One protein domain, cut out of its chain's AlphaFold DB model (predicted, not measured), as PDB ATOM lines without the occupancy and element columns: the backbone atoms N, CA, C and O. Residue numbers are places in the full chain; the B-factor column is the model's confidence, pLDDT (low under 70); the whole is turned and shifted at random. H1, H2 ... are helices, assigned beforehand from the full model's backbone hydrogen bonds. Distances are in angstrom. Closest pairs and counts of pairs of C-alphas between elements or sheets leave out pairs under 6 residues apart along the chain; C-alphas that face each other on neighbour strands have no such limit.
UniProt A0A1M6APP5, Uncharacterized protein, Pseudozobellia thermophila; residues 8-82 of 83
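This is residues 8 to 82 of the 83 residues of an uncharacterized protein of Pseudozobellia thermophila (UniProt A0A1M6APP5). Two helices, H1 and the long H3, lie side by side, and the short H2 meets the first end of H3 to make an L; a long loop leads from H1 to H2. The 75 printed residues hold three named helices, H1, H2 and H3 in order, and no named strand: all helix. The whole is a loose rod, spanning 49 by 24 by 20 A, with a radius of gyration of the C-alphas of 15.5 A.

H1, residues 8 to 25, begins at C-alpha 8 (-18.828, -42.665, -43.648) and is 25.7 A long. H2 is residues 41 to 52, 16.3 A. H3, residues 54 to 80, runs 38.8 A to C-alpha 80 (-5.644, -49.938, -48.420).

H1 and H3 touch, opposite ways at a shallow tilt of 23 degrees; their closest C-alphas, of Tyr 13 and Cys 71, are 5.7 A apart. H2 and H3 touch only at the corner, about perpendicular at 88 degrees, through residues 49 to 51 and 56 to 60; the closest C-alphas, of Leu 50 and Gly 56, are 3.9 A apart. H1 and H2 are apart. In H1, H2 and H3 every O i to N i+4 pair is within hydrogen-bond range.

The farthest C-alphas, of Asn 35 and Lys 82, are 49.6 A apart. The printed part has no cut; the link from H1 to H2 is long, that from H2 to H3 tight. pLDDT is under 70 at residue 8, residues 27 to 57 and residues 81 to 82.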
ATOM      1  N   GLU A   8     -18.443 -42.846 -45.058       68.06
ATOM      2  CA  GLU A   8     -18.828 -42.665 -43.648       68.06
ATOM      3  C   GLU A   8     -17.739 -43.062 -42.643       68.06
ATOM      4  O   GLU A   8     -17.420 -42.230 -41.792       68.06
ATOM      5  N   PRO A   9     -17.113 -44.257 -42.723       71.81
ATOM      6  CA  PRO A   9     -16.078 -44.624 -41.761       71.81
ATOM      7  C   PRO A   9     -14.863 -43.695 -41.854       71.81
ATOM      8  O   PRO A   9     -14.326 -43.288 -40.832       71.81
ATOM      9  N   ILE A  10     -14.466 -43.278 -43.061       76.38
ATOM     10  CA  ILE A  10     -13.320 -42.374 -43.259       76.38
ATOM     11  C   ILE A  10     -13.601 -40.997 -42.644       76.38
ATOM     12  O   ILE A  10     -12.746 -40.457 -41.940       76.38
ATOM     13  N   ILE A  11     -14.798 -40.445 -42.867       80.50
ATOM     14  CA  ILE A  11     -15.216 -39.164 -42.280       80.50
ATOM     15  C   ILE A  11     -15.281 -39.281 -40.752       80.50
ATOM     16  O   ILE A  11     -14.730 -38.429 -40.057       80.50
ATOM     17  N   ALA A  12     -15.878 -40.352 -40.222       80.44
ATOM     18  CA  ALA A  12     -15.993 -40.576 -38.783       80.44
ATOM     19  C   ALA A  12     -14.620 -40.676 -38.099       80.44
ATOM     20  O   ALA A  12     -14.388 -40.007 -37.093       80.44
ATOM     21  N   TYR A  13     -13.682 -41.441 -38.668       79.25
ATOM     22  CA  TYR A  13     -12.316 -41.534 -38.144       79.25
ATOM     23  C   TYR A  13     -11.556 -40.205 -38.264       79.25
ATOM     24  O   TYR A  13     -10.807 -39.858 -37.356       79.25
ATOM     25  N   SER A  14     -11.781 -39.429 -39.330       79.69
ATOM     26  CA  SER A  14     -11.164 -38.102 -39.492       79.69
ATOM     27  C   SER A  14     -11.651 -37.113 -38.426       79.69
ATOM     28  O   SER A  14     -10.840 -36.431 -37.801       79.69
ATOM     29  N   ILE A  15     -12.962 -37.077 -38.164       85.06
ATOM     30  CA  ILE A  15     -13.560 -36.257 -37.097       85.06
ATOM     31  C   ILE A  15     -13.061 -36.724 -35.723       85.06
ATOM     32  O   ILE A  15     -12.694 -35.895 -34.893       85.06
ATOM     33  N   ALA A  16     -12.992 -38.038 -35.489       81.00
ATOM     34  CA  ALA A  16     -12.476 -38.593 -34.241       81.00
ATOM     35  C   ALA A  16     -11.018 -38.178 -33.987       81.00
ATOM     36  O   ALA A  16     -10.693 -37.770 -32.876       81.00
ATOM     37  N   ILE A  17     -10.157 -38.204 -35.009       84.50
ATOM     38  CA  ILE A  17      -8.768 -37.733 -34.899       84.50
ATOM     39  C   ILE A  17      -8.727 -36.237 -34.559       84.50
ATOM     40  O   ILE A  17      -7.996 -35.856 -33.649       84.50
ATOM     41  N   MET A  18      -9.531 -35.394 -35.223       82.00
ATOM     42  CA  MET A  18      -9.604 -33.961 -34.890       82.00
ATOM     43  C   MET A  18     -10.044 -33.728 -33.440       82.00
ATOM     44  O   MET A  18      -9.437 -32.916 -32.744       82.00
ATOM     45  N   LEU A  19     -11.051 -34.463 -32.962       83.62
ATOM     46  CA  LEU A  19     -11.520 -34.385 -31.576       83.62
ATOM     47  C   LEU A  19     -10.451 -34.846 -30.581       83.62
ATOM     48  O   LEU A  19     -10.268 -34.202 -29.555       83.62
ATOM     49  N   ILE A  20      -9.718 -35.919 -30.884       83.75
ATOM     50  CA  ILE A  20      -8.618 -36.415 -30.046       83.75
ATOM     51  C   ILE A  20      -7.486 -35.385 -29.969       83.75
ATOM     52  O   ILE A  20      -6.986 -35.117 -28.880       83.75
ATOM     53  N   VAL A  21      -7.100 -34.779 -31.096       82.00
ATOM     54  CA  VAL A  21      -6.069 -33.726 -31.133       82.00
ATOM     55  C   VAL A  21      -6.525 -32.491 -30.359       82.00
ATOM     56  O   VAL A  21      -5.759 -31.951 -29.566       82.00
ATOM     57  N   TYR A  22      -7.780 -32.076 -30.538       81.00
ATOM     58  CA  TYR A  22      -8.366 -30.970 -29.785       81.00
ATOM     59  C   TYR A  22      -8.377 -31.249 -28.277       81.00
ATOM     60  O   TYR A  22      -7.983 -30.389 -27.488       81.00
ATOM     61  N   LEU A  23      -8.777 -32.462 -27.881       78.88
ATOM     62  CA  LEU A  23      -8.769 -32.913 -26.493       78.88
ATOM     63  C   LEU A  23      -7.355 -32.975 -25.921       78.88
ATOM     64  O   LEU A  23      -7.184 -32.589 -24.779       78.88
ATOM     65  N   LEU A  24      -6.355 -33.410 -26.692       79.94
ATOM     66  CA  LEU A  24      -4.948 -33.413 -26.276       79.94
ATOM     67  C   LEU A  24      -4.404 -31.992 -26.077       79.94
ATOM     68  O   LEU A  24      -3.742 -31.734 -25.075       79.94
ATOM     69  N   ALA A  25      -4.695 -31.081 -27.009       78.62
ATOM     70  CA  ALA A  25      -4.234 -29.693 -26.960       78.62
ATOM     71  C   ALA A  25      -4.913 -28.886 -25.844       78.62
ATOM     72  O   ALA A  25      -4.284 -28.034 -25.225       78.62
ATOM     73  N   SER A  26      -6.187 -29.176 -25.577       73.75
ATOM     74  CA  SER A  26      -6.986 -28.499 -24.551       73.75
ATOM     75  C   SER A  26      -7.038 -29.279 -23.236       73.75
ATOM     76  O   SER A  26      -7.755 -28.890 -22.323       73.75
ATOM     77  N   TYR A  27      -6.308 -30.394 -23.114       68.62
ATOM     78  CA  TYR A  27      -6.404 -31.270 -21.942       68.62
ATOM     79  C   TYR A  27      -6.039 -30.521 -20.655       68.62
ATOM     80  O   TYR A  27      -6.717 -30.650 -19.641       68.62
ATOM     81  N   ASP A  28      -5.001 -29.686 -20.729       64.69
ATOM     82  CA  ASP A  28      -4.495 -28.917 -19.589       64.69
ATOM     83  C   ASP A  28      -5.371 -27.694 -19.255       64.69
ATOM     84  O   ASP A  28      -5.214 -27.101 -18.191       64.69
ATOM     85  N   THR A  29      -6.308 -27.313 -20.134       66.88
ATOM     86  CA  THR A  29      -7.255 -26.208 -19.902       66.88
ATOM     87  C   THR A  29      -8.617 -26.675 -19.389       66.88
ATOM     88  O   THR A  29      -9.434 -25.843 -18.989       66.88
ATOM     89  N   PHE A  30      -8.874 -27.987 -19.337       62.69
ATOM     90  CA  PHE A  30     -10.077 -28.532 -18.712       62.69
ATOM     91  C   PHE A  30      -9.980 -28.439 -17.184       62.69
ATOM     92  O   PHE A  30      -9.556 -29.367 -16.502       62.69
ATOM     93  N   SER A  31     -10.437 -27.328 -16.613       53.59
ATOM     94  CA  SER A  31     -10.759 -27.265 -15.188       53.59
ATOM     95  C   SER A  31     -12.118 -27.926 -14.950       53.59
ATOM     96  O   SER A  31     -13.108 -27.541 -15.578       53.59
ATOM     97  N   VAL A  32     -12.192 -28.908 -14.047       55.12
ATOM     98  CA  VAL A  32     -13.486 -29.442 -13.589       55.12
ATOM     99  C   VAL A  32     -14.256 -28.302 -12.934       55.12
ATOM    100  O   VAL A  32     -13.811 -27.765 -11.924       55.12
ATOM    101  N   ASP A  33     -15.412 -27.949 -13.492       54.28
ATOM    102  CA  ASP A  33     -16.353 -27.056 -12.826       54.28
ATOM    103  C   ASP A  33     -16.909 -27.785 -11.592       54.28
ATOM    104  O   ASP A  33     -17.777 -28.656 -11.691       54.28
ATOM    105  N   GLU A  34     -16.349 -27.478 -10.418       54.09
ATOM    106  CA  GLU A  34     -16.703 -28.114  -9.142       54.09
ATOM    107  C   GLU A  34     -18.179 -27.902  -8.753       54.09
ATOM    108  O   GLU A  34     -18.685 -28.593  -7.868       54.09
ATOM    109  N   ASN A  35     -18.900 -27.008  -9.439       53.91
ATOM    110  CA  ASN A  35     -20.285 -26.654  -9.127       53.91
ATOM    111  C   ASN A  35     -21.342 -27.571  -9.760       53.91
ATOM    112  O   ASN A  35     -22.524 -27.463  -9.423       53.91
ATOM    113  N   ARG A  36     -20.961 -28.492 -10.654       52.31
ATOM    114  CA  ARG A  36     -21.866 -29.536 -11.162       52.31
ATOM    115  C   ARG A  36     -21.347 -30.905 -10.753       52.31
ATOM    116  O   ARG A  36     -20.469 -31.427 -11.433       52.31
ATOM    117  N   PRO A  37     -21.881 -31.536  -9.690       48.28
ATOM    118  CA  PRO A  37     -21.514 -32.909  -9.388       48.28
ATOM    119  C   PRO A  37     -21.975 -33.800 -10.555       48.28
ATOM    120  O   PRO A  37     -23.181 -33.889 -10.799       48.28
ATOM    121  N   PRO A  38     -21.071 -34.471 -11.296       53.19
ATOM    122  CA  PRO A  38     -21.489 -35.528 -12.199       53.19
ATOM    123  C   PRO A  38     -22.240 -36.578 -11.376       53.19
ATOM    124  O   PRO A  38     -21.801 -36.973 -10.293       53.19
ATOM    125  N   HIS A  39     -23.407 -36.991 -11.868       53.34
ATOM    126  CA  HIS A  39     -24.234 -38.027 -11.256       53.34
ATOM    127  C   HIS A  39     -23.423 -39.328 -11.127       53.34
ATOM    128  O   HIS A  39     -23.336 -40.124 -12.055       53.34
ATOM    129  N   GLY A  40     -22.781 -39.515  -9.971       57.25
ATOM    130  CA  GLY A  40     -21.918 -40.653  -9.669       57.25
ATOM    131  C   GLY A  40     -20.685 -40.226  -8.878       57.25
ATOM    132  O   GLY A  40     -19.702 -39.764  -9.452       57.25
ATOM    133  N   LYS A  41     -20.696 -40.442  -7.554       56.78
ATOM    134  CA  LYS A  41     -19.561 -40.132  -6.654       56.78
ATOM    135  C   LYS A  41     -18.227 -40.721  -7.145       56.78
ATOM    136  O   LYS A  41     -17.185 -40.107  -6.968       56.78
ATOM    137  N   TRP A  42     -18.269 -41.870  -7.820       53.81
ATOM    138  CA  TRP A  42     -17.100 -42.534  -8.402       53.81
ATOM    139  C   TRP A  42     -16.532 -41.818  -9.633       53.81
ATOM    140  O   TRP A  42     -15.318 -41.765  -9.802       53.81
ATOM    141  N   ILE A  43     -17.390 -41.209 -10.454       59.88
ATOM    142  CA  ILE A  43     -16.975 -40.444 -11.637       59.88
ATOM    143  C   ILE A  43     -16.231 -39.185 -11.190       59.88
ATOM    144  O   ILE A  43     -15.193 -38.873 -11.756       59.88
ATOM    145  N   VAL A  44     -16.684 -38.525 -10.116       60.38
ATOM    146  CA  VAL A  44     -15.992 -37.365  -9.524       60.38
ATOM    147  C   VAL A  44     -14.577 -37.720  -9.070       60.38
ATOM    148  O   VAL A  44     -13.653 -36.952  -9.314       60.38
ATOM    149  N   VAL A  45     -14.393 -38.873  -8.416       60.31
ATOM    150  CA  VAL A  45     -13.078 -39.314  -7.917       60.31
ATOM    151  C   VAL A  45     -12.137 -39.617  -9.075       60.31
ATOM    152  O   VAL A  45     -10.996 -39.166  -9.062       60.31
ATOM    153  N   ILE A  46     -12.625 -40.319 -10.100       64.06
ATOM    154  CA  ILE A  46     -11.834 -40.622 -11.297       64.06
ATOM    155  C   ILE A  46     -11.479 -39.327 -12.034       64.06
ATOM    156  O   ILE A  46     -10.324 -39.160 -12.400       64.06
ATOM    157  N   TYR A  47     -12.416 -38.388 -12.182       63.50
ATOM    158  CA  TYR A  47     -12.166 -37.087 -12.812       63.50
ATOM    159  C   TYR A  47     -11.190 -36.222 -12.007       63.50
ATOM    160  O   TYR A  47     -10.256 -35.679 -12.589       63.50
ATOM    161  N   LYS A  48     -11.344 -36.128 -10.677       61.91
ATOM    162  CA  LYS A  48     -10.381 -35.422  -9.814       61.91
ATOM    163  C   LYS A  48      -8.999 -36.061  -9.908       61.91
ATOM    164  O   LYS A  48      -8.016 -35.342 -10.006       61.91
ATOM    165  N   PHE A  49      -8.910 -37.388  -9.940       62.28
ATOM    166  CA  PHE A  49      -7.632 -38.073 -10.111       62.28
ATOM    167  C   PHE A  49      -7.029 -37.850 -11.509       62.28
ATOM    168  O   PHE A  49      -5.828 -37.627 -11.623       62.28
ATOM    169  N   LEU A  50      -7.847 -37.845 -12.569       63.19
ATOM    170  CA  LEU A  50      -7.399 -37.619 -13.949       63.19
ATOM    171  C   LEU A  50      -6.940 -36.180 -14.221       63.19
ATOM    172  O   LEU A  50      -6.103 -35.981 -15.101       63.19
ATOM    173  N   LEU A  51      -7.521 -35.196 -13.527       60.97
ATOM    174  CA  LEU A  51      -7.330 -33.770 -13.823       60.97
ATOM    175  C   LEU A  51      -6.444 -33.037 -12.807       60.97
ATOM    176  O   LEU A  51      -5.743 -32.120 -13.208       60.97
ATOM    177  N   ASN A  52      -6.407 -33.445 -11.529       62.81
ATOM    178  CA  ASN A  52      -5.560 -32.790 -10.515       62.81
ATOM    179  C   ASN A  52      -4.200 -33.460 -10.281       62.81
ATOM    180  O   ASN A  52      -3.323 -32.834  -9.692       62.81
ATOM    181  N   HIS A  53      -4.000 -34.714 -10.693       63.84
ATOM    182  CA  HIS A  53      -2.700 -35.374 -10.562       63.84
ATOM    183  C   HIS A  53      -1.963 -35.381 -11.903       63.84
ATOM    184  O   HIS A  53      -2.496 -35.865 -12.900       63.84
ATOM    185  N   GLU A  54      -0.703 -34.933 -11.911       64.19
ATOM    186  CA  GLU A  54       0.188 -34.976 -13.086       64.19
ATOM    187  C   GLU A  54       0.210 -36.369 -13.743       64.19
ATOM    188  O   GLU A  54       0.151 -36.494 -14.965       64.19
ATOM    189  N   PHE A  55       0.179 -37.433 -12.931       67.19
ATOM    190  CA  PHE A  55       0.074 -38.817 -13.404       67.19
ATOM    191  C   PHE A  55      -1.248 -39.126 -14.119       67.19
ATOM    192  O   PHE A  55      -1.244 -39.838 -15.122       67.19
ATOM    193  N   GLY A  56      -2.371 -38.590 -13.639       69.94
ATOM    194  CA  GLY A  56      -3.679 -38.752 -14.274       69.94
ATOM    195  C   GLY A  56      -3.731 -38.095 -15.652       69.94
ATOM    196  O   GLY A  56      -4.214 -38.709 -16.606       69.94
ATOM    197  N   SER A  57      -3.135 -36.905 -15.775       69.56
ATOM    198  CA  SER A  57      -3.015 -36.195 -17.053       69.56
ATOM    199  C   SER A  57      -2.148 -36.965 -18.052       69.56
ATOM    200  O   SER A  57      -2.549 -37.165 -19.200       69.56
ATOM    201  N   ILE A  58      -1.008 -37.504 -17.610       79.06
ATOM    202  CA  ILE A  58      -0.128 -38.326 -18.456       79.06
ATOM    203  C   ILE A  58      -0.845 -39.593 -18.943       79.06
ATOM    204  O   ILE A  58      -0.779 -39.917 -20.131       79.06
ATOM    205  N   ILE A  59      -1.560 -40.295 -18.056       80.44
ATOM    206  CA  ILE A  59      -2.302 -41.512 -18.416       80.44
ATOM    207  C   ILE A  59      -3.406 -41.189 -19.428       80.44
ATOM    208  O   ILE A  59      -3.537 -41.886 -20.434       80.44
ATOM    209  N   ALA A  60      -4.167 -40.116 -19.215       77.12
ATOM    210  CA  ALA A  60      -5.237 -39.715 -20.122       77.12
ATOM    211  C   ALA A  60      -4.715 -39.291 -21.502       77.12
ATOM    212  O   ALA A  60      -5.243 -39.744 -22.522       77.12
ATOM    213  N   LYS A  61      -3.634 -38.500 -21.549       78.88
ATOM    214  CA  LYS A  61      -2.940 -38.157 -22.798       78.88
ATOM    215  C   LYS A  61      -2.435 -39.420 -23.502       78.88
ATOM    216  O   LYS A  61      -2.623 -39.551 -24.707       78.88
ATOM    217  N   GLY A  62      -1.881 -40.383 -22.762       82.00
ATOM    218  CA  GLY A  62      -1.446 -41.676 -23.301       82.00
ATOM    219  C   GLY A  62      -2.585 -42.492 -23.923       82.00
ATOM    220  O   GLY A  62      -2.451 -42.995 -25.038       82.00
ATOM    221  N   VAL A  63      -3.735 -42.574 -23.246       84.56
ATOM    222  CA  VAL A  63      -4.935 -43.260 -23.758       84.56
ATOM    223  C   VAL A  63      -5.481 -42.569 -25.013       84.56
ATOM    224  O   VAL A  63      -5.790 -43.246 -25.997       84.56
ATOM    225  N   LEU A  64      -5.544 -41.232 -25.022       84.25
ATOM    226  CA  LEU A  64      -5.936 -40.440 -26.195       84.25
ATOM    227  C   LEU A  64      -5.003 -40.692 -27.387       84.25
ATOM    228  O   LEU A  64      -5.467 -40.860 -28.516       84.25
ATOM    229  N   LEU A  65      -3.697 -40.780 -27.142       85.19
ATOM    230  CA  LEU A  65      -2.694 -41.009 -28.181       85.19
ATOM    231  C   LEU A  65      -2.828 -42.415 -28.793       85.19
ATOM    232  O   LEU A  65      -2.801 -42.559 -30.016       85.19
ATOM    233  N   LEU A  66      -3.078 -43.442 -27.971       87.19
ATOM    234  CA  LEU A  66      -3.375 -44.801 -28.444       87.19
ATOM    235  C   LEU A  66      -4.664 -44.862 -29.278       87.19
ATOM    236  O   LEU A  66      -4.683 -45.510 -30.329       87.19
ATOM    237  N   LEU A  67      -5.719 -44.160 -28.854       85.06
ATOM    238  CA  LEU A  67      -6.963 -44.012 -29.621       85.06
ATOM    239  C   LEU A  67      -6.717 -43.337 -30.975       85.06
ATOM    240  O   LEU A  67      -7.245 -43.795 -31.991       85.06
ATOM    241  N   GLY A  68      -5.879 -42.298 -31.008       84.94
ATOM    242  CA  GLY A  68      -5.469 -41.623 -32.239       84.94
ATOM    243  C   GLY A  68      -4.749 -42.572 -33.201       84.94
ATOM    244  O   GLY A  68      -5.143 -42.688 -34.360       84.94
ATOM    245  N   ILE A  69      -3.759 -43.327 -32.709       87.12
ATOM    246  CA  ILE A  69      -3.027 -44.332 -33.502       87.12
ATOM    247  C   ILE A  69      -3.979 -45.408 -34.040       87.12
ATOM    248  O   ILE A  69      -3.890 -45.791 -35.210       87.12
ATOM    249  N   TYR A  70      -4.909 -45.889 -33.212       87.38
ATOM    250  CA  TYR A  70      -5.905 -46.874 -33.628       87.38
ATOM    251  C   TYR A  70      -6.813 -46.335 -34.744       87.38
ATOM    252  O   TYR A  70      -7.026 -47.028 -35.742       87.38
ATOM    253  N   CYS A  71      -7.284 -45.088 -34.626       84.56
ATOM    254  CA  CYS A  71      -8.072 -44.429 -35.671       84.56
ATOM    255  C   CYS A  71      -7.272 -44.275 -36.969       84.56
ATOM    256  O   CYS A  71      -7.778 -44.612 -38.037       84.56
ATOM    257  N   CYS A  72      -6.004 -43.860 -36.892       84.44
ATOM    258  CA  CYS A  72      -5.120 -43.786 -38.058       84.44
ATOM    259  C   CYS A  72      -4.931 -45.157 -38.725       84.44
ATOM    260  O   CYS A  72      -4.950 -45.250 -39.950       84.44
ATOM    261  N   ARG A  73      -4.798 -46.237 -37.943       85.56
ATOM    262  CA  ARG A  73      -4.672 -47.606 -38.469       85.56
ATOM    263  C   ARG A  73      -5.954 -48.087 -39.153       85.56
ATOM    264  O   ARG A  73      -5.876 -48.698 -40.215       85.56
ATOM    265  N   GLN A  74      -7.118 -47.811 -38.565       82.31
ATOM    266  CA  GLN A  74      -8.429 -48.096 -39.168       82.31
ATOM    267  C   GLN A  74      -8.604 -47.344 -40.492       82.31
ATOM    268  O   GLN A  74      -8.999 -47.927 -41.500       82.31
ATOM    269  N   LEU A  75      -8.234 -46.065 -40.504       82.06
ATOM    270  CA  LEU A  75      -8.296 -45.199 -41.676       82.06
ATOM    271  C   LEU A  75      -7.329 -45.693 -42.768       82.06
ATOM    272  O   LEU A  75      -7.749 -45.873 -43.908       82.06
ATOM    273  N   TYR A  76      -6.089 -46.050 -42.418       81.25
ATOM    274  CA  TYR A  76      -5.128 -46.678 -43.337       81.25
ATOM    275  C   TYR A  76      -5.651 -47.991 -43.930       81.25
ATOM    276  O   TYR A  76      -5.570 -48.188 -45.140       81.25
ATOM    277  N   ASN A  77      -6.234 -48.870 -43.110       79.62
ATOM    278  CA  ASN A  77      -6.851 -50.100 -43.601       79.62
ATOM    279  C   ASN A  77      -8.007 -49.791 -44.561       79.62
ATOM    280  O   ASN A  77      -8.064 -50.379 -45.633       79.62
ATOM    281  N   ALA A  78      -8.882 -48.836 -44.233       74.75
ATOM    282  CA  ALA A  78      -9.984 -48.426 -45.103       74.75
ATOM    283  C   ALA A  78      -9.506 -47.862 -46.455       74.75
ATOM    284  O   ALA A  78     -10.183 -48.057 -47.465       74.75
ATOM    285  N   PHE A  79      -8.346 -47.196 -46.496       72.50
ATOM    286  CA  PHE A  79      -7.715 -46.754 -47.744       72.50
ATOM    287  C   PHE A  79      -7.040 -47.899 -48.502       72.50
ATOM    288  O   PHE A  79      -7.208 -47.995 -49.715       72.50
ATOM    289  N   LYS A  80      -6.324 -48.791 -47.807       73.25
ATOM    290  CA  LYS A  80      -5.644 -49.938 -48.420       73.25
ATOM    291  C   LYS A  80      -6.622 -50.891 -49.105       73.25
ATOM    292  O   LYS A  80      -6.299 -51.403 -50.164       73.25
ATOM    293  N   THR A  81      -7.815 -51.107 -48.551       59.47
ATOM    294  CA  THR A  81      -8.843 -51.963 -49.179       59.47
ATOM    295  C   THR A  81      -9.469 -51.337 -50.436       59.47
ATOM    296  O   THR A  81     -10.238 -52.007 -51.121       59.47
ATOM    297  N   LYS A  82      -9.196 -50.054 -50.730       55.59
ATOM    298  CA  LYS A  82      -9.682 -49.348 -51.929       55.59
ATOM    299  C   LYS A  82      -8.661 -49.286 -53.074       55.59
ATOM    300  O   LYS A  82      -9.076 -48.934 -54.177       55.59
TER     301      LYS A  82